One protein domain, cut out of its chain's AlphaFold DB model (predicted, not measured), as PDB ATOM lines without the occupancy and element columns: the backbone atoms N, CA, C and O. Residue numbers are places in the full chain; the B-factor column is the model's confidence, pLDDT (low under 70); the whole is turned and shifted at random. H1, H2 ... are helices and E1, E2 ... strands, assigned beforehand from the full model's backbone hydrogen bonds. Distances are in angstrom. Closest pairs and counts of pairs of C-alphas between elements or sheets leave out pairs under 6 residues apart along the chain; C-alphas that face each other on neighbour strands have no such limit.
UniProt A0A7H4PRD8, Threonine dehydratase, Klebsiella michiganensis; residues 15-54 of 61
ATOM      1  N   SER A  15     107.684  90.688 162.211       92.31
ATOM      2  CA  SER A  15     108.575  89.588 161.802       92.31
ATOM      3  C   SER A  15     110.061  89.975 161.815       92.31
ATOM      4  O   SER A  15     110.921  89.125 161.595       92.31
ATOM      5  N   LEU A  16     110.383  91.243 162.093       90.81
ATOM      6  CA  LEU A  16     111.752  91.733 162.247       90.81
ATOM      7  C   LEU A  16     112.266  91.624 163.686       90.81
ATOM      8  O   LEU A  16     113.469  91.744 163.909       90.81
ATOM      9  N   VAL A  17     111.387  91.400 164.672       89.06
ATOM     10  CA  VAL A  17     111.820  91.255 166.065       89.06
ATOM     11  C   VAL A  17     112.713  90.013 166.192       89.06
ATOM     12  O   VAL A  17     112.266  88.924 165.817       89.06
ATOM     13  N   PRO A  18     113.944  90.142 166.723       92.19
ATOM     14  CA  PRO A  18     114.861  89.017 166.882       92.19
ATOM     15  C   PRO A  18     114.309  87.908 167.789       92.19
ATOM     16  O   PRO A  18     113.628  88.178 168.783       92.19
ATOM     17  N   GLU A  19     114.653  86.655 167.487       90.50
ATOM     18  CA  GLU A  19     114.140  85.473 168.199       90.50
ATOM     19  C   GLU A  19     114.463  85.469 169.696       90.50
ATOM     20  O   GLU A  19     113.655  85.011 170.502       90.50
ATOM     21  N   ASN A  20     115.608  86.026 170.100       89.00
ATOM     22  CA  ASN A  20     115.978  86.101 171.514       89.00
ATOM     23  C   ASN A  20     114.958  86.897 172.348       89.00
ATOM     24  O   ASN A  20     114.751  86.580 173.517       89.00
ATOM     25  N   LYS A  21     114.292  87.895 171.755       85.06
ATOM     26  CA  LYS A  21     113.215  88.648 172.409       85.06
ATOM     27  C   LYS A  21     111.908  87.853 172.436       85.06
ATOM     28  O   LYS A  21     111.236  87.843 173.461       85.06
ATOM     29  N   VAL A  22     111.580  87.163 171.341       90.94
ATOM     30  CA  VAL A  22     110.381  86.313 171.225       90.94
ATOM     31  C   VAL A  22     110.395  85.199 172.268       90.94
ATOM     32  O   VAL A  22     109.431  85.027 173.011       90.94
ATOM     33  N   ARG A  23     111.529  84.507 172.396       88.94
ATOM     34  CA  ARG A  23     111.683  83.367 173.302       88.94
ATOM     35  C   ARG A  23     111.401  83.731 174.759       88.94
ATOM     36  O   ARG A  23     110.809  82.939 175.482       88.94
ATOM     37  N   ASN A  24     111.785  84.930 175.195       87.94
ATOM     38  CA  ASN A  24     111.497  85.385 176.557       87.94
ATOM     39  C   ASN A  24     109.984  85.488 176.814       87.94
ATOM     40  O   ASN A  24     109.516  85.095 177.878       87.94
ATOM     41  N   ILE A  25     109.214  85.945 175.825       87.25
ATOM     42  CA  ILE A  25     107.754  86.100 175.920       87.25
ATOM     43  C   ILE A  25     107.056  84.731 175.940       87.25
ATOM     44  O   ILE A  25     106.125  84.513 176.719       87.25
ATOM     45  N   GLU A  26     107.542  83.785 175.137       87.31
ATOM     46  CA  GLU A  26     107.042  82.405 175.126       87.31
ATOM     47  C   GLU A  26     107.331  81.682 176.451       87.31
ATOM     48  O   GLU A  26     106.462  81.000 176.995       87.31
ATOM     49  N   LEU A  27     108.523  81.876 177.030       87.12
ATOM     50  CA  LEU A  27     108.885  81.339 178.352       87.12
ATOM     51  C   LEU A  27     108.009  81.925 179.474       87.12
ATOM     52  O   LEU A  27     107.652  81.241 180.446       87.12
ATOM     53  N   GLU A  28     107.590  83.178 179.310       84.44
ATOM     54  CA  GLU A  28     106.577  83.820 180.141       84.44
ATOM     55  C   GLU A  28     105.156  83.287 179.901       84.44
ATOM     56  O   GLU A  28     104.223  83.787 180.523       84.44
ATOM     57  N   GLY A  29     104.966  82.246 179.085       84.38
ATOM     58  CA  GLY A  29     103.689  81.558 178.881       84.38
ATOM     59  C   GLY A  29     102.682  82.334 178.036       84.38
ATOM     60  O   GLY A  29     101.509  81.970 178.013       84.38
ATOM     61  N   SER A  30     103.119  83.403 177.371       90.19
ATOM     62  CA  SER A  30     102.282  84.140 176.425       90.19
ATOM     63  C   SER A  30     102.442  83.543 175.031       90.19
ATOM     64  O   SER A  30     103.536  83.134 174.641       90.19
ATOM     65  N   ARG A  31     101.359  83.511 174.254       91.12
ATOM     66  CA  ARG A  31     101.428  83.153 172.836       91.12
ATOM     67  C   ARG A  31     102.073  84.303 172.072       91.12
ATOM     68  O   ARG A  31     101.685  85.449 172.272       91.12
ATOM     69  N   VAL A  32     102.999  84.010 171.166       92.75
ATOM     70  CA  VAL A  32     103.563  85.020 170.261       92.75
ATOM     71  C   VAL A  32     103.023  84.813 168.853       92.75
ATOM     72  O   VAL A  32     102.919  83.686 168.374       92.75
ATOM     73  N   VAL A  33     102.670  85.912 168.187       93.62
ATOM     74  CA  VAL A  33     102.296  85.932 166.771       93.62
ATOM     75  C   VAL A  33     103.200  86.934 166.061       93.62
ATOM     76  O   VAL A  33     103.279  88.097 166.454       93.62
ATOM     77  N   ARG A  34     103.911  86.477 165.027       93.00
ATOM     78  CA  ARG A  34     104.782  87.325 164.202       93.00
ATOM     79  C   ARG A  34     104.037  87.712 162.930       93.00
ATOM     80  O   ARG A  34     103.590  86.827 162.206       93.00
ATOM     81  N   VAL A  35     103.892  89.010 162.677       94.12
ATOM     82  CA  VAL A  35     103.122  89.549 161.546       94.12
ATOM     83  C   VAL A  35     103.812  90.750 160.924       94.12
ATOM     84  O   VAL A  35     104.438  91.538 161.621       94.12
ATOM     85  N   GLY A  36     103.698  90.893 159.605       93.25
ATOM     86  CA  GLY A  36     104.203  92.057 158.877       93.25
ATOM     87  C   GLY A  36     105.697  92.338 159.059       93.25
ATOM     88  O   GLY A  36     106.457  91.524 159.599       93.25
ATOM     89  N   ALA A  37     106.122  93.505 158.581       92.81
ATOM     90  CA  ALA A  37     107.508  93.971 158.633       92.81
ATOM     91  C   ALA A  37     107.662  95.270 159.438       92.81
ATOM     92  O   ALA A  37     108.768  95.782 159.577       92.81
ATOM     93  N   SER A  38     106.577  95.794 160.002       91.69
ATOM     94  CA  SER A  38     106.578  97.021 160.791       91.69
ATOM     95  C   SER A  38     105.794  96.859 162.092       91.69
ATOM     96  O   SER A  38     105.088  95.874 162.312       91.69
ATOM     97  N   GLN A  39     105.948  97.835 162.985       88.19
ATOM     98  CA  GLN A  39     105.117  97.923 164.181       88.19
ATOM     99  C   GLN A  39     103.664  98.251 163.820       88.19
ATOM    100  O   GLN A  39     102.757  97.709 164.445       88.19
ATOM    101  N   ASP A  40     103.437  99.060 162.783       92.06
ATOM    102  CA  ASP A  40     102.093  99.403 162.312       92.06
ATOM    103  C   ASP A  40     101.332  98.166 161.821       92.06
ATOM    104  O   ASP A  40     100.160  97.995 162.157       92.06
ATOM    105  N   ASP A  41     102.011  97.250 161.119       93.81
ATOM    106  CA  ASP A  41     101.420  95.969 160.709       93.81
ATOM    107  C   ASP A  41     101.006  95.127 161.923       93.81
ATOM    108  O   ASP A  41      99.919  94.548 161.955       93.81
ATOM    109  N   ALA A  42     101.860  95.073 162.951       93.00
ATOM    110  CA  ALA A  42     101.545  94.363 164.185       93.00
ATOM    111  C   ALA A  42     100.355  94.996 164.920       93.00
ATOM    112  O   ALA A  42      99.480  94.277 165.400       93.00
ATOM    113  N   MET A  43     100.271  96.329 164.949       91.56
ATOM    114  CA  MET A  43      99.140  97.052 165.535       91.56
ATOM    115  C   MET A  43      97.838  96.836 164.753       91.56
ATOM    116  O   MET A  43      96.767  96.760 165.355       91.56
ATOM    117  N   ALA A  44      97.900  96.717 163.426       94.38
ATOM    118  CA  ALA A  44      96.731  96.388 162.615       94.38
ATOM    119  C   ALA A  44      96.161  95.008 162.988       94.38
ATOM    120  O   ALA A  44      94.947  94.866 163.143       94.38
ATOM    121  N   GLU A  45      97.029  94.020 163.221       94.69
ATOM    122  CA  GLU A  45      96.597  92.689 163.655       94.69
ATOM    123  C   GLU A  45      96.043  92.694 165.091       94.69
ATOM    124  O   GLU A  45      95.055  92.014 165.362       94.69
ATOM    125  N   VAL A  46      96.591  93.509 166.003       94.06
ATOM    126  CA  VAL A  46      96.001  93.710 167.342       94.06
ATOM    127  C   VAL A  46      94.572  94.235 167.227       94.06
ATOM    128  O   VAL A  46      93.657  93.662 167.817       94.06
ATOM    129  N   LYS A  47      94.352  95.282 166.422       94.06
ATOM    130  CA  LYS A  47      93.012  95.854 166.201       94.06
ATOM    131  C   LYS A  47      92.045  94.823 165.629       94.06
ATOM    132  O   LYS A  47      90.896  94.747 166.063       94.06
ATOM    133  N   ARG A  48      92.518  94.002 164.689       95.00
ATOM    134  CA  ARG A  48      91.750  92.886 164.138       95.00
ATOM    135  C   ARG A  48      91.393  91.865 165.218       95.00
ATOM    136  O   ARG A  48      90.238  91.472 165.314       95.00
ATOM    137  N   ALA A  49      92.343  91.477 166.065       93.38
ATOM    138  CA  ALA A  49      92.116  90.505 167.129       93.38
ATOM    139  C   ALA A  49      91.140  91.007 168.207       93.38
ATOM    140  O   ALA A  49      90.323  90.236 168.712       93.38
ATOM    141  N   VAL A  50      91.183  92.301 168.530       94.69
ATOM    142  CA  VAL A  50      90.192  92.959 169.395       94.69
ATOM    143  C   VAL A  50      88.799  92.873 168.771       94.69
ATOM    144  O   VAL A  50      87.857  92.447 169.434       94.69
ATOM    145  N   ALA A  51      88.672  93.227 167.489       95.75
ATOM    146  CA  ALA A  51      87.391  93.239 166.785       95.75
ATOM    147  C   ALA A  51      86.805  91.833 166.551       95.75
ATOM    148  O   ALA A  51      85.603  91.642 166.715       95.75
ATOM    149  N   GLU A  52      87.633  90.855 166.176       95.62
ATOM    150  CA  GLU A  52      87.188  89.504 165.800       95.62
ATOM    151  C   GLU A  52      87.062  88.555 166.998       95.62
ATOM    152  O   GLU A  52      86.152  87.728 167.030       95.62
ATOM    153  N   PHE A  53      87.958  88.656 167.985       91.94
ATOM    154  CA  PHE A  53      88.037  87.705 169.101       91.94
ATOM    155  C   PHE A  53      87.663  88.313 170.456       91.94
ATOM    156  O   PHE A  53      87.756  87.625 171.472       91.94
ATOM    157  N   GLY A  54      87.257  89.588 170.500       92.31
ATOM    158  CA  GLY A  54      86.888  90.268 171.744       92.31
ATOM    159  C   GLY A  54      88.056  90.412 172.725       92.31
ATOM    160  O   GLY A  54      87.849  90.412 173.938       92.31
TER     161      GLY A  54
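AT A GLANCE: This is residues 15 to 54 of the 61 residues of the protein "Threonine dehydratase" of Klebsiella michiganensis (UniProt A0A7H4PRD8). The printed part is a flat zigzag of three pieces: the short helix H1, then the strand E1 folding back through the middle, then the longer helix H2 slanting away on the other side. The two helices stand apart, with E1 between them, and the far part of H2, residues 46 to 53, sticks out free together with Gly 54. The printed part has 40 residues with two named helices and one named strand in the order H1, E1, H2, and its class is mostly helix. It is only just loose, close to compact, with a radius of gyration of the C-alphas of 11.1 A, and it spans 29 by 22 by 8 A.

IN THESE COORDINATES: The printed part begins at Ser 15, and H1 follows at residues 19 to 27, with C-alpha 19 at (114.140, 85.473, 168.199). E1 is residues 31 to 35, 13.1 A from first to last C-alpha, and begins with C-alpha 31 at (101.428, 83.153, 172.836). H2 is residues 39 to 53, 20.5 A long from first to last C-alpha, and ends with C-alpha 53 at (88.037, 87.705, 169.101). H1 measures 12.2 A in the same way.

HOW THE PARTS SIT: The closest C-alphas of H1 and E1 are those of Glu 26 and Val 32, 6.5 A apart. The closest C-alphas of E1 and H2 are those of Val 35 and Ala 42, 5.7 A apart. The centres of H1 and E1 are 10.5 A apart, and those of E1 and H2 11.2 A. H1 and H2 are apart. E1 pairs with no named strand. In H2 every O i to N i+4 pair is within hydrogen-bond range; in H1 it is 3 of 5.

THE WHOLE: The C-alphas farthest apart are those of Asn 20 and Ala 51, 29.8 A. The links from H1 to E1 and from E1 to H2 are tight, with 3 residues each. Residues 24 to 29, of which 24 to 27 belong to H1, stand free. The printed part has no cut, its mean pLDDT is 91.4, and no printed residue is under 70.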